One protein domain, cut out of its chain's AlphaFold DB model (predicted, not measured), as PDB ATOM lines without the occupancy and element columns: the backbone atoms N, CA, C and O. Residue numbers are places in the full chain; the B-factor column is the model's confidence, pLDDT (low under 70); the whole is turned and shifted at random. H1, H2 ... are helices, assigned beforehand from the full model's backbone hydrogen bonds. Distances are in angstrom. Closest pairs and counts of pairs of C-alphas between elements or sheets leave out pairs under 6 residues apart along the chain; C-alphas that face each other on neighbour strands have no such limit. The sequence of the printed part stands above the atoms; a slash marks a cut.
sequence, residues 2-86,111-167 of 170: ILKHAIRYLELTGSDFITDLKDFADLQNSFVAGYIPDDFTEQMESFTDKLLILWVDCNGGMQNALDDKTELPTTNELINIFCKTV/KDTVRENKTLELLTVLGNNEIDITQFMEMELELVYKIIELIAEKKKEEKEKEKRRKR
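This is residues 2 to 86 and 111 to 167 of the 170 residues of an uncharacterized protein of Bacillus thuringiensis subsp. finitimus (UniProt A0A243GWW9). Look for a loose body of short, crossed helices from which one long helix, H8, sticks out as an arm with its residues 153 to 167. In the body H2 and H3 form a helical hairpin, H1 crosses it near the end away from its turn, H5 packs on H3, and H6 packs on H1 and on residues 145 to 148 of H8, with the short H7 at a corner after H6. The printed part has 142 residues with eight named helices, H1 to H8 in order, and no named strand; the class is all helix. The whole is loose, with a radius of gyration of the C-alphas of 19.1 A, and elongated, spanning 67 by 40 by 28 A.

Find C-alpha 3 at (187.600, 380.140, 225.327); there H1 begins, residues 3 to 13, 15.4 A long. H2 is residues 17 to 32, 22.4 A, and H3 is residues 40 to 58, 27.4 A, beginning at (187.176, 361.439, 204.982). Next come H4, residues 62 to 67, and H5, residues 75 to 82. Beyond the cut you find H6, residues 118 to 128, 15.1 A, then H7, residues 133 to 136. H8, residues 141 to 167, runs 39.2 A to C-alpha 167 at (158.801, 372.636, 254.524).

Start at the hub, H6, which touches four helices. It only just touches H1, with 3 pairs of C-alphas within 8 A, the closest Ile 7 and Thr 119 at 6.9 A. It touches H2 only at their ends, C-alphas 18 and 118 being closest at 6.6 A. It only just touches H7, only at the corner, with 3 pairs, the closest Leu 126 and Ile 133 at 6.1 A. It only just touches H8, with 3 pairs, through residues 145 to 148 of H8 alone; the closest C-alphas, 126 and 148, are 7.8 A apart. H1 and H2 touch at C-alphas 6 and 17, 5.9 A apart, about perpendicular at 86 degrees. H1 touches residues 50 to 54 of H3 alone, closest at C-alphas 9 and 54, 5.8 A. In the hairpin of H2 and H3, C-alphas 20 and 47 are closest at 6.8 A, a steep tilt of 39 degrees, opposite ways. H5 touches H3, C-alphas 48 and 75 being closest at 6.3 A. H4 is close to H3 but not clearly touching, closest at C-alphas 56 and 62, 5.9 A. In H1 to H6 and H8 every O i to N i+4 pair is within hydrogen-bond range; H7 is too short for one.

The C-alphas of Lys 69 and Arg 167 are farthest apart, at 69.6 A. Residues 87 to 110 are not printed, and C-alphas 86 and 111 across this cut are 28.8 A apart. Of the links printed whole, none is long. Mean pLDDT of the printed part is 79.4; it is under 70 at residues 62 to 71, 84 to 86, 111 to 116, 129 to 130 and 167.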
ATOM      1  N   ILE A   2     191.501 377.185 224.648       87.25
ATOM      2  CA  ILE A   2     190.936 378.238 225.503       87.25
ATOM      3  C   ILE A   2     189.721 378.939 224.881       87.25
ATOM      4  O   ILE A   2     189.577 378.999 223.655       87.25
ATOM      5  N   LEU A   3     188.862 379.508 225.731       85.88
ATOM      6  CA  LEU A   3     187.600 380.140 225.327       85.88
ATOM      7  C   LEU A   3     187.789 381.280 224.314       85.88
ATOM      8  O   LEU A   3     187.043 381.347 223.337       85.88
ATOM      9  N   LYS A   4     188.807 382.137 224.485       90.12
ATOM     10  CA  LYS A   4     189.062 383.251 223.555       90.12
ATOM     11  C   LYS A   4     189.308 382.780 222.124       90.12
ATOM     12  O   LYS A   4     188.786 383.374 221.186       90.12
ATOM     13  N   HIS A   5     190.040 381.680 221.960       90.62
ATOM     14  CA  HIS A   5     190.297 381.106 220.642       90.62
ATOM     15  C   HIS A   5     189.021 380.516 220.038       90.62
ATOM     16  O   HIS A   5     188.823 380.621 218.838       90.62
ATOM     17  N   ALA A   6     188.139 379.921 220.846       87.06
ATOM     18  CA  ALA A   6     186.889 379.333 220.361       87.06
ATOM     19  C   ALA A   6     185.908 380.383 219.838       87.06
ATOM     20  O   ALA A   6     185.277 380.191 218.801       87.06
ATOM     21  N   ILE A   7     185.837 381.524 220.524       89.31
ATOM     22  CA  ILE A   7     185.069 382.683 220.065       89.31
ATOM     23  C   ILE A   7     185.665 383.204 218.758       89.31
ATOM     24  O   ILE A   7     184.942 383.390 217.783       89.31
ATOM     25  N   ARG A   8     186.991 383.367 218.706       90.69
ATOM     26  CA  ARG A   8     187.664 383.864 217.505       90.69
ATOM     27  C   ARG A   8     187.517 382.919 216.311       90.69
ATOM     28  O   ARG A   8     187.270 383.367 215.199       90.69
ATOM     29  N   TYR A   9     187.590 381.613 216.548       91.75
ATOM     30  CA  TYR A   9     187.328 380.583 215.546       91.75
ATOM     31  C   TYR A   9     185.927 380.732 214.948       91.75
ATOM     32  O   TYR A   9     185.771 380.684 213.727       91.75
ATOM     33  N   LEU A  10     184.918 380.961 215.794       89.81
ATOM     34  CA  LEU A  10     183.547 381.186 215.350       89.81
ATOM     35  C   LEU A  10     183.420 382.458 214.501       89.81
ATOM     36  O   LEU A  10     182.752 382.434 213.471       89.81
ATOM     37  N   GLU A  11     184.071 383.550 214.900       88.50
ATOM     38  CA  GLU A  11     184.072 384.811 214.144       88.50
ATOM     39  C   GLU A  11     184.717 384.670 212.760       88.50
ATOM     40  O   GLU A  11     184.208 385.223 211.786       88.50
ATOM     41  N   LEU A  12     185.829 383.936 212.670       90.44
ATOM     42  CA  LEU A  12     186.606 383.798 211.436       90.44
ATOM     43  C   LEU A  12     185.984 382.803 210.453       90.44
ATOM     44  O   LEU A  12     185.987 383.038 209.248       90.44
ATOM     45  N   THR A  13     185.471 381.682 210.957       88.25
ATOM     46  CA  THR A  13     185.050 380.545 210.120       88.25
ATOM     47  C   THR A  13     183.533 380.424 209.991       88.25
ATOM     48  O   THR A  13     183.038 379.628 209.193       88.25
ATOM     49  N   GLY A  14     182.774 381.144 210.825       85.81
ATOM     50  CA  GLY A  14     181.329 380.966 210.971       85.81
ATOM     51  C   GLY A  14     180.919 379.602 211.545       85.81
ATOM     52  O   GLY A  14     179.725 379.306 211.605       85.81
ATOM     53  N   SER A  15     181.880 378.766 211.954       86.81
ATOM     54  CA  SER A  15     181.659 377.399 212.433       86.81
ATOM     55  C   SER A  15     181.863 377.290 213.944       86.81
ATOM     56  O   SER A  15     182.680 377.990 214.538       86.81
ATOM     57  N   ASP A  16     181.113 376.397 214.592       86.62
ATOM     58  CA  ASP A  16     181.257 376.130 216.024       86.62
ATOM     59  C   ASP A  16     182.413 375.154 216.268       86.62
ATOM     60  O   ASP A  16     182.306 373.974 215.935       86.62
ATOM     61  N   PHE A  17     183.494 375.633 216.896       86.94
ATOM     62  CA  PHE A  17     184.702 374.838 217.159       86.94
ATOM     63  C   PHE A  17     184.398 373.510 217.863       86.94
ATOM     64  O   PHE A  17     184.975 372.483 217.536       86.94
ATOM     65  N   ILE A  18     183.481 373.514 218.830       83.50
ATOM     66  CA  ILE A  18     183.170 372.327 219.637       83.50
ATOM     67  C   ILE A  18     182.453 371.264 218.802       83.50
ATOM     68  O   ILE A  18     182.615 370.066 219.037       83.50
ATOM     69  N   THR A  19     181.617 371.691 217.861       83.62
ATOM     70  CA  THR A  19     180.950 370.785 216.926       83.62
ATOM     71  C   THR A  19     181.952 370.230 215.925       83.62
ATOM     72  O   THR A  19     182.061 369.012 215.834       83.62
ATOM     73  N   ASP A  20     182.760 371.087 215.300       85.44
ATOM     74  CA  ASP A  20     183.803 370.664 214.358       85.44
ATOM     75  C   ASP A  20     184.822 369.711 215.017       85.44
ATOM     76  O   ASP A  20     185.180 368.687 214.444       85.44
ATOM     77  N   LEU A  21     185.232 369.987 216.260       85.25
ATOM     78  CA  LEU A  21     186.130 369.120 217.027       85.25
ATOM     79  C   LEU A  21     185.507 367.749 217.310       85.25
ATOM     80  O   LEU A  21     186.207 366.738 217.327       85.25
ATOM     81  N   LYS A  22     184.196 367.701 217.567       82.94
ATOM     82  CA  LYS A  22     183.495 366.438 217.799       82.94
ATOM     83  C   LYS A  22     183.402 365.628 216.508       82.94
ATOM     84  O   LYS A  22     183.704 364.440 216.537       82.94
ATOM     85  N   ASP A  23     183.020 366.274 215.412       83.81
ATOM     86  CA  ASP A  23     182.913 365.635 214.102       83.81
ATOM     87  C   ASP A  23     184.288 365.085 213.674       83.81
ATOM     88  O   ASP A  23     184.397 363.932 213.261       83.81
ATOM     89  N   PHE A  24     185.362 365.843 213.917       84.38
ATOM     90  CA  PHE A  24     186.741 365.395 213.716       84.38
ATOM     91  C   PHE A  24     187.124 364.188 214.594       84.38
ATOM     92  O   PHE A  24     187.732 363.234 214.110       84.38
ATOM     93  N   ALA A  25     186.749 364.186 215.876       81.75
ATOM     94  CA  ALA A  25     187.009 363.052 216.764       81.75
ATOM     95  C   ALA A  25     186.260 361.782 216.317       81.75
ATOM     96  O   ALA A  25     186.820 360.684 216.335       81.75
ATOM     97  N   ASP A  26     185.003 361.918 215.891       80.19
ATOM     98  CA  ASP A  26     184.195 360.811 215.369       80.19
ATOM     99  C   ASP A  26     184.787 360.267 214.048       80.19
ATOM    100  O   ASP A  26     184.832 359.048 213.837       80.19
ATOM    101  N   LEU A  27     185.333 361.148 213.205       81.44
ATOM    102  CA  LEU A  27     186.047 360.794 211.977       81.44
ATOM    103  C   LEU A  27     187.325 359.986 212.261       81.44
ATOM    104  O   LEU A  27     187.543 358.930 211.663       81.44
ATOM    105  N   GLN A  28     188.141 360.425 213.223       78.75
ATOM    106  CA  GLN A  28     189.340 359.696 213.652       78.75
ATOM    107  C   GLN A  28     189.003 358.331 214.263       78.75
ATOM    108  O   GLN A  28     189.650 357.331 213.948       78.75
ATOM    109  N   ASN A  29     187.963 358.258 215.097       78.12
ATOM    110  CA  ASN A  29     187.494 356.992 215.660       78.12
ATOM    111  C   ASN A  29     187.035 356.015 214.567       78.12
ATOM    112  O   ASN A  29     187.301 354.816 214.665       78.12
ATOM    113  N   SER A  30     186.380 356.518 213.518       75.94
ATOM    114  CA  SER A  30     185.956 355.709 212.370       75.94
ATOM    115  C   SER A  30     187.158 355.120 211.627       75.94
ATOM    116  O   SER A  30     187.187 353.915 211.366       75.94
ATOM    117  N   PHE A  31     188.193 355.935 211.393       77.56
ATOM    118  CA  PHE A  31     189.450 355.489 210.789       77.56
ATOM    119  C   PHE A  31     190.115 354.365 211.596       77.56
ATOM    120  O   PHE A  31     190.467 353.329 211.033       77.56
ATOM    121  N   VAL A  32     190.211 354.518 212.923       76.12
ATOM    122  CA  VAL A  32     190.757 353.483 213.822       76.12
ATOM    123  C   VAL A  32     189.911 352.207 213.801       76.12
ATOM    124  O   VAL A  32     190.447 351.102 213.851       76.12
ATOM    125  N   ALA A  33     188.590 352.337 213.682       76.94
ATOM    126  CA  ALA A  33     187.672 351.206 213.565       76.94
ATOM    127  C   ALA A  33     187.709 350.516 212.183       76.94
ATOM    128  O   ALA A  33     186.985 349.542 211.971       76.94
ATOM    129  N   GLY A  34     188.532 350.998 211.244       80.25
ATOM    130  CA  GLY A  34     188.655 350.452 209.892       80.25
ATOM    131  C   GLY A  34     187.521 350.857 208.947       80.25
ATOM    132  O   GLY A  34     187.376 350.262 207.880       80.25
ATOM    133  N   TYR A  35     186.714 351.852 209.322       80.56
ATOM    134  CA  TYR A  35     185.670 352.425 208.479       80.56
ATOM    135  C   TYR A  35     186.113 353.802 207.985       80.56
ATOM    136  O   TYR A  35     186.208 354.747 208.765       80.56
ATOM    137  N   ILE A  36     186.384 353.919 206.684       81.94
ATOM    138  CA  ILE A  36     186.785 355.180 206.053       81.94
ATOM    139  C   ILE A  36     185.590 355.700 205.249       81.94
ATOM    140  O   ILE A  36     185.240 355.077 204.244       81.94
ATOM    141  N   PRO A  37     184.937 356.790 205.689       80.25
ATOM    142  CA  PRO A  37     183.932 357.482 204.889       80.25
ATOM    143  C   PRO A  37     184.510 357.970 203.555       80.25
ATOM    144  O   PRO A  37     185.684 358.335 203.484       80.25
ATOM    145  N   ASP A  38     183.683 358.029 202.511       85.19
ATOM    146  CA  ASP A  38     184.112 358.479 201.177       85.19
ATOM    147  C   ASP A  38     184.630 359.933 201.176       85.19
ATOM    148  O   ASP A  38     185.477 360.295 200.362       85.19
ATOM    149  N   ASP A  39     184.156 360.758 202.111       87.50
ATOM    150  CA  ASP A  39     184.503 362.171 202.288       87.50
ATOM    151  C   ASP A  39     185.547 362.415 203.395       87.50
ATOM    152  O   ASP A  39     185.761 363.552 203.820       87.50
ATOM    153  N   PHE A  40     186.235 361.364 203.859       85.00
ATOM    154  CA  PHE A  40     187.176 361.439 204.982       85.00
ATOM    155  C   PHE A  40     188.246 362.527 204.814       85.00
ATOM    156  O   PHE A  40     188.449 363.348 205.710       85.00
ATOM    157  N   THR A  41     188.926 362.551 203.666       86.19
ATOM    158  CA  THR A  41     189.993 363.526 203.399       86.19
ATOM    159  C   THR A  41     189.451 364.951 203.382       86.19
ATOM    160  O   THR A  41     190.054 365.834 203.978       86.19
ATOM    161  N   GLU A  42     188.282 365.164 202.773       88.94
ATOM    162  CA  GLU A  42     187.659 366.486 202.667       88.94
ATOM    163  C   GLU A  42     187.253 367.031 204.042       88.94
ATOM    164  O   GLU A  42     187.515 368.192 204.352       88.94
ATOM    165  N   GLN A  43     186.672 366.192 204.908       84.88
ATOM    166  CA  GLN A  43     186.320 366.599 206.271       84.88
ATOM    167  C   GLN A  43     187.558 366.917 207.118       84.88
ATOM    168  O   GLN A  43     187.555 367.885 207.884       84.88
ATOM    169  N   MET A  44     188.622 366.124 206.972       85.19
ATOM    170  CA  MET A  44     189.872 366.349 207.692       85.19
ATOM    171  C   MET A  44     190.558 367.640 207.239       85.19
ATOM    172  O   MET A  44     190.887 368.472 208.085       85.19
ATOM    173  N   GLU A  45     190.710 367.842 205.929       87.56
ATOM    174  CA  GLU A  45     191.283 369.066 205.359       87.56
ATOM    175  C   GLU A  45     190.464 370.292 205.769       87.56
ATOM    176  O   GLU A  45     191.023 371.236 206.326       87.56
ATOM    177  N   SER A  46     189.134 370.226 205.645       90.31
ATOM    178  CA  SER A  46     188.214 371.305 206.031       90.31
ATOM    179  C   SER A  46     188.388 371.749 207.485       90.31
ATOM    180  O   SER A  46     188.431 372.947 207.771       90.31
ATOM    181  N   PHE A  47     188.527 370.812 208.427       88.94
ATOM    182  CA  PHE A  47     188.786 371.168 209.823       88.94
ATOM    183  C   PHE A  47     190.171 371.801 210.004       88.94
ATOM    184  O   PHE A  47     190.326 372.796 210.715       88.94
ATOM    185  N   THR A  48     191.184 371.254 209.338       88.44
ATOM    186  CA  THR A  48     192.566 371.716 209.496       88.44
ATOM    187  C   THR A  48     192.814 373.076 208.844       88.44
ATOM    188  O   THR A  48     193.535 373.892 209.415       88.44
ATOM    189  N   ASP A  49     192.122 373.388 207.748       91.81
ATOM    190  CA  ASP A  49     192.117 374.709 207.116       91.81
ATOM    191  C   ASP A  49     191.536 375.766 208.057       91.81
ATOM    192  O   ASP A  49     192.096 376.852 208.226       91.81
ATOM    193  N   LYS A  50     190.440 375.439 208.751       92.94
ATOM    194  CA  LYS A  50     189.853 376.326 209.764       92.94
ATOM    195  C   LYS A  50     190.805 376.566 210.941       92.94
ATOM    196  O   LYS A  50     190.893 377.693 211.434       92.94
ATOM    197  N   LEU A  51     191.543 375.541 211.378       90.44
ATOM    198  CA  LEU A  51     192.589 375.691 212.398       90.44
ATOM    199  C   LEU A  51     193.752 376.561 211.912       90.44
ATOM    200  O   LEU A  51     194.267 377.371 212.683       90.44
ATOM    201  N   LEU A  52     194.149 376.431 210.646       90.38
ATOM    202  CA  LEU A  52     195.192 377.261 210.052       90.38
ATOM    203  C   LEU A  52     194.766 378.733 210.000       90.38
ATOM    204  O   LEU A  52     195.548 379.603 210.379       90.38
ATOM    205  N   ILE A  53     193.518 379.021 209.615       90.88
ATOM    206  CA  ILE A  53     192.955 380.382 209.640       90.88
ATOM    207  C   ILE A  53     193.056 380.981 211.049       90.88
ATOM    208  O   ILE A  53     193.510 382.114 211.212       90.88
ATOM    209  N   LEU A  54     192.672 380.209 212.069       90.94
ATOM    210  CA  LEU A  54     192.780 380.634 213.463       90.94
ATOM    211  C   LEU A  54     194.239 380.884 213.870       90.94
ATOM    212  O   LEU A  54     194.531 381.888 214.515       90.94
ATOM    213  N   TRP A  55     195.163 380.000 213.487       90.56
ATOM    214  CA  TRP A  55     196.588 380.154 213.782       90.56
ATOM    215  C   TRP A  55     197.175 381.423 213.165       90.56
ATOM    216  O   TRP A  55     197.893 382.161 213.840       90.56
ATOM    217  N   VAL A  56     196.848 381.708 211.903       88.69
ATOM    218  CA  VAL A  56     197.302 382.923 211.213       88.69
ATOM    219  C   VAL A  56     196.814 384.171 211.948       88.69
ATOM    220  O   VAL A  56     197.594 385.096 212.168       88.69
ATOM    221  N   ASP A  57     195.554 384.193 212.381       88.81
ATOM    222  CA  ASP A  57     195.002 385.308 213.155       88.81
ATOM    223  C   ASP A  57     195.700 385.468 214.519       88.81
ATOM    224  O   ASP A  57     196.101 386.575 214.882       88.81
ATOM    225  N   CYS A  58     195.954 384.365 215.232       85.81
ATOM    226  CA  CYS A  58     196.681 384.382 216.504       85.81
ATOM    227  C   CYS A  58     198.119 384.922 216.388       85.81
ATOM    228  O   CYS A  58     198.614 385.506 217.352       85.81
ATOM    229  N   ASN A  59     198.777 384.772 215.234       84.56
ATOM    230  CA  ASN A  59     200.130 385.292 214.988       84.56
ATOM    231  C   ASN A  59     200.155 386.736 214.450       84.56
ATOM    232  O   ASN A  59     201.186 387.225 213.995       84.56
ATOM    233  N   GLY A  60     199.032 387.455 214.519       79.25
ATOM    234  CA  GLY A  60     198.954 388.844 214.061       79.25
ATOM    235  C   GLY A  60     198.663 388.987 212.567       79.25
ATOM    236  O   GLY A  60     198.880 390.055 211.996       79.25
ATOM    237  N   GLY A  61     198.133 387.937 211.939       77.50
ATOM    238  CA  GLY A  61     197.651 387.951 210.566       77.50
ATOM    239  C   GLY A  61     198.684 387.509 209.531       77.50
ATOM    240  O   GLY A  61     199.843 387.219 209.821       77.50
ATOM    241  N   MET A  62     198.233 387.463 208.276       67.94
ATOM    242  CA  MET A  62     198.991 386.883 207.161       67.94
ATOM    243  C   MET A  62     200.304 387.624 206.874       67.94
ATOM    244  O   MET A  62     201.272 387.000 206.455       67.94
ATOM    245  N   GLN A  63     200.349 388.935 207.131       65.50
ATOM    246  CA  GLN A  63     201.548 389.755 206.939       65.50
ATOM    247  C   GLN A  63     202.675 389.315 207.885       65.50
ATOM    248  O   GLN A  63     203.768 389.003 207.428       65.50
ATOM    249  N   ASN A  64     202.378 389.184 209.181       69.25
ATOM    250  CA  ASN A  64     203.356 388.753 210.180       69.25
ATOM    251  C   ASN A  64     203.767 387.291 209.984       69.25
ATOM    252  O   ASN A  64     204.946 386.967 210.080       69.25
ATOM    253  N   ALA A  65     202.818 386.416 209.634       63.25
ATOM    254  CA  ALA A  65     203.119 385.012 209.350       63.25
ATOM    255  C   ALA A  65     204.106 384.843 208.175       63.25
ATOM    256  O   ALA A  65     204.931 383.934 208.181       63.25
ATOM    257  N   LEU A  66     204.049 385.726 207.170       66.25
ATOM    258  CA  LEU A  66     204.955 385.695 206.018       66.25
ATOM    259  C   LEU A  66     206.282 386.427 206.281       66.25
ATOM    260  O   LEU A  66     207.324 385.984 205.794       66.25
ATOM    261  N   ASP A  67     206.255 387.516 207.053       64.88
ATOM    262  CA  ASP A  67     207.426 388.357 207.326       64.88
ATOM    263  C   ASP A  67     208.361 387.757 208.397       64.88
ATOM    264  O   ASP A  67     209.585 387.877 208.279       64.88
ATOM    265  N   ASP A  68     207.827 387.042 209.397       59.97
ATOM    266  CA  ASP A  68     208.615 386.497 210.518       59.97
ATOM    267  C   ASP A  68     209.404 385.216 210.180       59.97
ATOM    268  O   ASP A  68     210.060 384.644 211.054       59.97
ATOM    269  N   LYS A  69     209.378 384.744 208.922       59.72
ATOM    270  CA  LYS A  69     209.925 383.427 208.520       59.72
ATOM    271  C   LYS A  69     209.429 382.287 209.420       59.72
ATOM    272  O   LYS A  69     210.150 381.315 209.643       59.72
ATOM    273  N   THR A  70     208.228 382.423 209.977       62.50
ATOM    274  CA  THR A  70     207.618 381.349 210.748       62.50
ATOM    275  C   THR A  70     207.238 380.245 209.773       62.50
ATOM    276  O   THR A  70     206.583 380.482 208.757       62.50
ATOM    277  N   GLU A  71     207.738 379.036 210.021       69.38
ATOM    278  CA  GLU A  71     207.375 377.881 209.208       69.38
ATOM    279  C   GLU A  71     205.876 377.619 209.379       69.38
ATOM    280  O   GLU A  71     205.345 377.681 210.492       69.38
ATOM    281  N   LEU A  72     205.184 377.376 208.263       77.94
ATOM    282  CA  LEU A  72     203.769 377.023 208.290       77.94
ATOM    283  C   LEU A  72     203.606 375.750 209.129       77.94
ATOM    284  O   LEU A  72     204.242 374.743 208.803       77.94
ATOM    285  N   PRO A  73     202.769 375.775 210.181       82.81
ATOM    286  CA  PRO A  73     202.593 374.616 211.031       82.81
ATOM    287  C   PRO A  73     201.975 373.480 210.227       82.81
ATOM    288  O   PRO A  73     201.044 373.661 209.438       82.81
ATOM    289  N   THR A  74     202.489 372.284 210.458       85.56
ATOM    290  CA  THR A  74     201.913 371.059 209.914       85.56
ATOM    291  C   THR A  74     200.544 370.783 210.534       85.56
ATOM    292  O   THR A  74     200.207 371.250 211.626       85.56
ATOM    293  N   THR A  75     199.745 369.953 209.865       83.19
ATOM    294  CA  THR A  75     198.418 369.535 210.334       83.19
ATOM    295  C   THR A  75     198.444 368.994 211.768       83.19
ATOM    296  O   THR A  75     197.608 369.353 212.595       83.19
ATOM    297  N   ASN A  76     199.449 368.175 212.090       79.44
ATOM    298  CA  ASN A  76     199.616 367.594 213.422       79.44
ATOM    299  C   ASN A  76     199.967 368.655 214.472       79.44
ATOM    300  O   ASN A  76     199.486 368.592 215.602       79.44
ATOM    301  N   GLU A  77     200.774 369.650 214.108       82.19
ATOM    302  CA  GLU A  77     201.105 370.761 214.999       82.19
ATOM    303  C   GLU A  77     199.878 371.623 215.293       82.19
ATOM    304  O   GLU A  77     199.643 371.945 216.455       82.19
ATOM    305  N   LEU A  78     199.042 371.921 214.294       84.50
ATOM    306  CA  LEU A  78     197.781 372.648 214.495       84.50
ATOM    307  C   LEU A  78     196.849 371.915 215.467       84.50
ATOM    308  O   LEU A  78     196.338 372.517 216.416       84.50
ATOM    309  N   ILE A  79     196.676 370.606 215.276       81.31
ATOM    310  CA  ILE A  79     195.874 369.762 216.171       81.31
ATOM    311  C   ILE A  79     196.455 369.795 217.592       81.31
ATOM    312  O   ILE A  79     195.720 369.993 218.560       81.31
ATOM    313  N   ASN A  80     197.775 369.680 217.733       79.88
ATOM    314  CA  ASN A  80     198.446 369.735 219.030       79.88
ATOM    315  C   ASN A  80     198.383 371.116 219.693       79.88
ATOM    316  O   ASN A  80     198.418 371.209 220.918       79.88
ATOM    317  N   ILE A  81     198.314 372.204 218.932       82.56
ATOM    318  CA  ILE A  81     198.206 373.555 219.488       82.56
ATOM    319  C   ILE A  81     196.798 373.782 220.037       82.56
ATOM    320  O   ILE A  81     196.643 374.213 221.182       82.56
ATOM    321  N   PHE A  82     195.771 373.486 219.240       82.56
ATOM    322  CA  PHE A  82     194.404 373.891 219.563       82.56
ATOM    323  C   PHE A  82     193.614 372.810 220.295       82.56
ATOM    324  O   PHE A  82     192.909 373.113 221.261       82.56
ATOM    325  N   CYS A  83     193.755 371.544 219.915       79.00
ATOM    326  CA  CYS A  83     192.853 370.493 220.375       79.00
ATOM    327  C   CYS A  83     193.268 369.846 221.710       79.00
ATOM    328  O   CYS A  83     192.487 369.067 222.244       79.00
ATOM    329  N   LYS A  84     194.430 370.189 222.293       67.44
ATOM    330  CA  LYS A  84     194.930 369.639 223.576       67.44
ATOM    331  C   LYS A  84     193.826 369.433 224.625       67.44
ATOM    332  O   LYS A  84     193.135 370.382 225.008       67.44
ATOM    333  N   THR A  85     193.692 368.191 225.088       54.47
ATOM    334  CA  THR A  85     192.780 367.770 226.156       54.47
ATOM    335  C   THR A  85     193.446 367.963 227.520       54.47
ATOM    336  O   THR A  85     194.628 367.671 227.691       54.47
ATOM    337  N   VAL A  86     192.702 368.481 228.502       46.84
ATOM    338  CA  VAL A  86     193.234 368.772 229.852       46.84
ATOM    339  C   VAL A  86     192.965 367.613 230.815       46.84
ATOM    340  O   VAL A  86     193.661 367.464 231.817       46.84
ATOM    341  N   LYS A 111     165.801 370.622 224.937       34.84
ATOM    342  CA  LYS A 111     165.077 370.045 223.798       34.84
ATOM    343  C   LYS A 111     165.641 370.451 222.426       34.84
ATOM    344  O   LYS A 111     165.763 371.639 222.170       34.84
ATOM    345  N   ASP A 112     165.840 369.457 221.560       44.22
ATOM    346  CA  ASP A 112     166.140 369.600 220.133       44.22
ATOM    347  C   ASP A 112     165.281 370.673 219.454       44.22
ATOM    348  O   ASP A 112     164.049 370.610 219.517       44.22
ATOM    349  N   THR A 113     165.921 371.628 218.780       34.22
ATOM    350  CA  THR A 113     165.624 372.076 217.406       34.22
ATOM    351  C   THR A 113     166.589 373.204 217.034       34.22
ATOM    352  O   THR A 113     166.728 374.165 217.778       34.22
ATOM    353  N   VAL A 114     167.201 373.101 215.846       39.91
ATOM    354  CA  VAL A 114     168.334 373.904 215.332       39.91
ATOM    355  C   VAL A 114     169.681 373.389 215.857       39.91
ATOM    356  O   VAL A 114     169.804 373.015 217.012       39.91
ATOM    357  N   ARG A 115     170.683 373.296 214.976       49.38
ATOM    358  CA  ARG A 115     172.087 372.993 215.307       49.38
ATOM    359  C   ARG A 115     172.558 374.068 216.309       49.38
ATOM    360  O   ARG A 115     172.981 375.143 215.895       49.38
ATOM    361  N   GLU A 116     172.342 373.855 217.606       65.12
ATOM    362  CA  GLU A 116     172.643 374.853 218.634       65.12
ATOM    363  C   GLU A 116     174.162 375.056 218.683       65.12
ATOM    364  O   GLU A 116     174.931 374.122 218.904       65.12
ATOM    365  N   ASN A 117     174.597 376.281 218.395       75.69
ATOM    366  CA  ASN A 117     175.997 376.674 218.444       75.69
ATOM    367  C   ASN A 117     176.458 376.632 219.908       75.69
ATOM    368  O   ASN A 117     176.065 377.478 220.717       75.69
ATOM    369  N   LYS A 118     177.266 375.625 220.251       82.88
ATOM    370  CA  LYS A 118     177.650 375.338 221.638       82.88
ATOM    371  C   LYS A 118     178.500 376.447 222.242       82.88
ATOM    372  O   LYS A 118     178.394 376.707 223.440       82.88
ATOM    373  N   THR A 119     179.307 377.124 221.426       83.50
ATOM    374  CA  THR A 119     180.081 378.297 221.851       83.50
ATOM    375  C   THR A 119     179.150 379.447 222.258       83.50
ATOM    376  O   THR A 119     179.337 380.047 223.317       83.50
ATOM    377  N   LEU A 120     178.091 379.720 221.488       83.25
ATOM    378  CA  LEU A 120     177.087 380.731 221.849       83.25
ATOM    379  C   LEU A 120     176.253 380.330 223.073       83.25
ATOM    380  O   LEU A 120     175.942 381.182 223.912       83.25
ATOM    381  N   GLU A 121     175.905 379.048 223.210       84.00
ATOM    382  CA  GLU A 121     175.223 378.537 224.404       84.00
ATOM    383  C   GLU A 121     176.088 378.755 225.653       84.00
ATOM    384  O   GLU A 121     175.610 379.293 226.654       84.00
ATOM    385  N   LEU A 122     177.382 378.426 225.572       83.75
ATOM    386  CA  LEU A 122     178.349 378.633 226.647       83.75
ATOM    387  C   LEU A 122     178.418 380.106 227.076       83.75
ATOM    388  O   LEU A 122     178.289 380.409 228.264       83.75
ATOM    389  N   LEU A 123     178.550 381.024 226.114       83.69
ATOM    390  CA  LEU A 123     178.560 382.467 226.376       83.69
ATOM    391  C   LEU A 123     177.266 382.942 227.039       83.69
ATOM    392  O   LEU A 123     177.297 383.717 227.996       83.69
ATOM    393  N   THR A 124     176.126 382.437 226.569       82.19
ATOM    394  CA  THR A 124     174.809 382.751 227.130       82.19
ATOM    395  C   THR A 124     174.700 382.280 228.579       82.19
ATOM    396  O   THR A 124     174.164 382.989 229.431       82.19
ATOM    397  N   VAL A 125     175.218 381.091 228.894       81.50
ATOM    398  CA  VAL A 125     175.219 380.561 230.262       81.50
ATOM    399  C   VAL A 125     176.119 381.390 231.174       81.50
ATOM    400  O   VAL A 125     175.703 381.704 232.289       81.50
ATOM    401  N   LEU A 126     177.313 381.773 230.723       81.44
ATOM    402  CA  LEU A 126     178.212 382.618 231.512       81.44
ATOM    403  C   LEU A 126     177.575 383.990 231.792       81.44
ATOM    404  O   LEU A 126     177.449 384.373 232.954       81.44
ATOM    405  N   GLY A 127     177.050 384.663 230.764       77.81
ATOM    406  CA  GLY A 127     176.397 385.968 230.918       77.81
ATOM    407  C   GLY A 127     175.161 385.939 231.826       77.81
ATOM    408  O   GLY A 127     174.974 386.824 232.657       77.81
ATOM    409  N   ASN A 128     174.341 384.886 231.743       74.38
ATOM    410  CA  ASN A 128     173.134 384.755 232.569       74.38
ATOM    411  C   ASN A 128     173.411 384.482 234.054       74.38
ATOM    412  O   ASN A 128     172.515 384.645 234.883       74.38
ATOM    413  N   ASN A 129     174.604 384.002 234.410       68.06
ATOM    414  CA  ASN A 129     174.937 383.668 235.794       68.06
ATOM    415  C   ASN A 129     175.599 384.827 236.562       68.06
ATOM    416  O   ASN A 129     176.111 384.569 237.649       68.06
ATOM    417  N   GLU A 130     175.571 386.058 236.028       67.50
ATOM    418  CA  GLU A 130     176.320 387.225 236.545       67.50
ATOM    419  C   GLU A 130     177.837 386.971 236.600       67.50
ATOM    420  O   GLU A 130     178.570 387.591 237.367       67.50
ATOM    421  N   ILE A 131     178.314 386.024 235.788       73.00
ATOM    422  CA  ILE A 131     179.719 385.655 235.722       73.00
ATOM    423  C   ILE A 131     180.398 386.579 234.716       73.00
ATOM    424  O   ILE A 131     179.954 386.712 233.574       73.00
ATOM    425  N   ASP A 132     181.499 387.193 235.131       79.69
ATOM    426  CA  ASP A 132     182.346 387.968 234.237       79.69
ATOM    427  C   ASP A 132     183.060 387.033 233.250       79.69
ATOM    428  O   ASP A 132     183.998 386.323 233.614       79.69
ATOM    429  N   ILE A 133     182.606 387.035 231.992       80.88
ATOM    430  CA  ILE A 133     183.150 386.202 230.908       80.88
ATOM    431  C   ILE A 133     184.648 386.455 230.721       80.88
ATOM    432  O   ILE A 133     185.377 385.526 230.371       80.88
ATOM    433  N   THR A 134     185.132 387.673 230.989       84.62
ATOM    434  CA  THR A 134     186.539 388.030 230.761       84.62
ATOM    435  C   THR A 134     187.496 387.168 231.584       84.62
ATOM    436  O   THR A 134     188.562 386.806 231.091       84.62
ATOM    437  N   GLN A 135     187.076 386.728 232.774       83.69
ATOM    438  CA  GLN A 135     187.858 385.845 233.646       83.69
ATOM    439  C   GLN A 135     188.038 384.434 233.062       83.69
ATOM    440  O   GLN A 135     188.975 383.730 233.428       83.69
ATOM    441  N   PHE A 136     187.168 384.027 232.133       85.44
ATOM    442  CA  PHE A 136     187.160 382.696 231.518       85.44
ATOM    443  C   PHE A 136     187.811 382.674 230.136       85.44
ATOM    444  O   PHE A 136     188.047 381.596 229.599       85.44
ATOM    445  N   MET A 137     188.127 383.837 229.558       86.31
ATOM    446  CA  MET A 137     188.662 383.952 228.197       86.31
ATOM    447  C   MET A 137     189.971 383.179 228.009       86.31
ATOM    448  O   MET A 137     190.197 382.589 226.954       86.31
ATOM    449  N   GLU A 138     190.817 383.149 229.037       87.12
ATOM    450  CA  GLU A 138     192.098 382.430 229.014       87.12
ATOM    451  C   GLU A 138     192.011 381.023 229.610       87.12
ATOM    452  O   GLU A 138     193.004 380.302 229.649       87.12
ATOM    453  N   MET A 139     190.825 380.615 230.061       85.75
ATOM    454  CA  MET A 139     190.602 379.279 230.588       85.75
ATOM    455  C   MET A 139     190.297 378.298 229.459       85.75
ATOM    456  O   MET A 139     189.615 378.617 228.482       85.75
ATOM    457  N   GLU A 140     190.779 377.071 229.629       85.38
ATOM    458  CA  GLU A 140     190.472 375.945 228.748       85.38
ATOM    459  C   GLU A 140     188.967 375.666 228.743       85.38
ATOM    460  O   GLU A 140     188.347 375.587 229.806       85.38
ATOM    461  N   LEU A 141     188.380 375.484 227.557       82.06
ATOM    462  CA  LEU A 141     186.938 375.278 227.377       82.06
ATOM    463  C   LEU A 141     186.390 374.184 228.298       82.06
ATOM    464  O   LEU A 141     185.360 374.367 228.942       82.06
ATOM    465  N   GLU A 142     187.099 373.061 228.398       79.06
ATOM    466  CA  GLU A 142     186.705 371.925 229.232       79.06
ATOM    467  C   GLU A 142     186.617 372.298 230.725       79.06
ATOM    468  O   GLU A 142     185.681 371.891 231.421       79.06
ATOM    469  N   LEU A 143     187.534 373.143 231.216       80.25
ATOM    470  CA  LEU A 143     187.481 373.672 232.581       80.25
ATOM    471  C   LEU A 143     186.266 374.579 232.774       80.25
ATOM    472  O   LEU A 143     185.584 374.470 233.795       80.25
ATOM    473  N   VAL A 144     185.974 375.445 231.800       82.69
ATOM    474  CA  VAL A 144     184.812 376.342 231.854       82.69
ATOM    475  C   VAL A 144     183.515 375.536 231.967       82.69
ATOM    476  O   VAL A 144     182.696 375.811 232.847       82.69
ATOM    477  N   TYR A 145     183.350 374.491 231.151       80.94
ATOM    478  CA  TYR A 145     182.181 373.607 231.220       80.94
ATOM    479  C   TYR A 145     182.036 372.934 232.585       80.94
ATOM    480  O   TYR A 145     180.951 372.955 233.172       80.94
ATOM    481  N   LYS A 146     183.131 372.400 233.133       80.56
ATOM    482  CA  LYS A 146     183.125 371.760 234.454       80.56
ATOM    483  C   LYS A 146     182.736 372.735 235.566       80.56
ATOM    484  O   LYS A 146     181.994 372.377 236.478       80.56
ATOM    485  N   ILE A 147     183.199 373.983 235.494       80.31
ATOM    486  CA  ILE A 147     182.824 375.025 236.459       80.31
ATOM    487  C   ILE A 147     181.326 375.329 236.372       80.31
ATOM    488  O   ILE A 147     180.656 375.395 237.403       80.31
ATOM    489  N   ILE A 148     180.785 375.469 235.162       78.81
ATOM    490  CA  ILE A 148     179.352 375.708 234.947       78.81
ATOM    491  C   ILE A 148     178.512 374.563 235.518       78.81
ATOM    492  O   ILE A 148     177.508 374.819 236.188       78.81
ATOM    493  N   GLU A 149     178.927 373.318 235.289       80.88
ATOM    494  CA  GLU A 149     178.256 372.140 235.837       80.88
ATOM    495  C   GLU A 149     178.233 372.178 237.370       80.88
ATOM    496  O   GLU A 149     177.158 372.109 237.972       80.88
ATOM    497  N   LEU A 150     179.384 372.425 238.005       80.38
ATOM    498  CA  LEU A 150     179.493 372.540 239.462       80.38
ATOM    499  C   LEU A 150     178.644 373.689 240.033       80.38
ATOM    500  O   LEU A 150     178.025 373.544 241.091       80.38
ATOM    501  N   ILE A 151     178.573 374.835 239.347       79.25
ATOM    502  CA  ILE A 151     177.708 375.958 239.745       79.25
ATOM    503  C   ILE A 151     176.232 375.555 239.649       79.25
ATOM    504  O   ILE A 151     175.444 375.857 240.552       79.25
ATOM    505  N   ALA A 152     175.839 374.862 238.580       78.19
ATOM    506  CA  ALA A 152     174.470 374.402 238.387       78.19
ATOM    507  C   ALA A 152     174.054 373.367 239.448       78.19
ATOM    508  O   ALA A 152     172.931 373.437 239.960       78.19
ATOM    509  N   GLU A 153     174.943 372.441 239.806       81.25
ATOM    510  CA  GLU A 153     174.738 371.474 240.888       81.25
ATOM    511  C   GLU A 153     174.583 372.167 242.242       81.25
ATOM    512  O   GLU A 153     173.579 371.950 242.926       81.25
ATOM    513  N   LYS A 154     175.486 373.098 242.588       81.69
ATOM    514  CA  LYS A 154     175.373 373.886 243.827       81.69
ATOM    515  C   LYS A 154     174.062 374.668 243.903       81.69
ATOM    516  O   LYS A 154     173.374 374.602 244.920       81.69
ATOM    517  N   LYS A 155     173.653 375.345 242.822       80.50
ATOM    518  CA  LYS A 155     172.368 376.072 242.773       80.50
ATOM    519  C   LYS A 155     171.165 375.138 242.948       80.50
ATOM    520  O   LYS A 155     170.162 375.533 243.545       80.50
ATOM    521  N   LYS A 156     171.219 373.906 242.426       82.75
ATOM    522  CA  LYS A 156     170.162 372.900 242.645       82.75
ATOM    523  C   LYS A 156     170.123 372.449 244.103       82.75
ATOM    524  O   LYS A 156     169.042 372.433 244.689       82.75
ATOM    525  N   GLU A 157     171.276 372.153 244.697       82.88
ATOM    526  CA  GLU A 157     171.365 371.783 246.110       82.88
ATOM    527  C   GLU A 157     170.855 372.884 247.041       82.88
ATOM    528  O   GLU A 157     170.125 372.596 247.988       82.88
ATOM    529  N   GLU A 158     171.216 374.143 246.791       80.69
ATOM    530  CA  GLU A 158     170.740 375.280 247.582       80.69
ATOM    531  C   GLU A 158     169.223 375.418 247.500       80.69
ATOM    532  O   GLU A 158     168.562 375.519 248.534       80.69
ATOM    533  N   LYS A 159     168.644 375.307 246.298       81.56
ATOM    534  CA  LYS A 159     167.187 375.310 246.109       81.56
ATOM    535  C   LYS A 159     166.511 374.141 246.820       81.56
ATOM    536  O   LYS A 159     165.411 374.300 247.351       81.56
ATOM    537  N   GLU A 160     167.124 372.960 246.852       82.06
ATOM    538  CA  GLU A 160     166.601 371.828 247.622       82.06
ATOM    539  C   GLU A 160     166.693 372.054 249.131       82.06
ATOM    540  O   GLU A 160     165.721 371.795 249.845       82.06
ATOM    541  N   LYS A 161     167.825 372.564 249.626       81.75
ATOM    542  CA  LYS A 161     168.020 372.918 251.039       81.75
ATOM    543  C   LYS A 161     167.020 373.994 251.466       81.75
ATOM    544  O   LYS A 161     166.404 373.864 252.523       81.75
ATOM    545  N   GLU A 162     166.774 374.995 250.627       75.69
ATOM    546  CA  GLU A 162     165.787 376.051 250.859       75.69
ATOM    547  C   GLU A 162     164.350 375.505 250.850       75.69
ATOM    548  O   GLU A 162     163.573 375.797 251.758       75.69
ATOM    549  N   LYS A 163     163.996 374.630 249.898       77.88
ATOM    550  CA  LYS A 163     162.693 373.938 249.885       77.88
ATOM    551  C   LYS A 163     162.490 373.066 251.126       77.88
ATOM    552  O   LYS A 163     161.389 373.032 251.671       77.88
ATOM    553  N   ARG A 164     163.531 372.368 251.591       75.44
ATOM    554  CA  ARG A 164     163.489 371.563 252.825       75.44
ATOM    555  C   ARG A 164     163.349 372.446 254.069       75.44
ATOM    556  O   ARG A 164     162.597 372.075 254.962       75.44
ATOM    557  N   ARG A 165     164.002 373.615 254.110       73.44
ATOM    558  CA  ARG A 165     163.838 374.619 255.180       73.44
ATOM    559  C   ARG A 165     162.420 375.198 255.207       73.44
ATOM    560  O   ARG A 165     161.793 375.161 256.256       73.44
ATOM    561  N   LYS A 166     161.866 375.595 254.054       71.00
ATOM    562  CA  LYS A 166     160.477 376.086 253.931       71.00
ATOM    563  C   LYS A 166     159.421 375.037 254.312       71.00
ATOM    564  O   LYS A 166     158.357 375.395 254.793       71.00
ATOM    565  N   ARG A 167     159.702 373.741 254.125       65.88
ATOM    566  CA  ARG A 167     158.801 372.636 254.524       65.88
ATOM    567  C   ARG A 167     158.911 372.227 255.994       65.88
ATOM    568  O   ARG A 167     157.994 371.588 256.493       65.88
TER     569      ARG A 167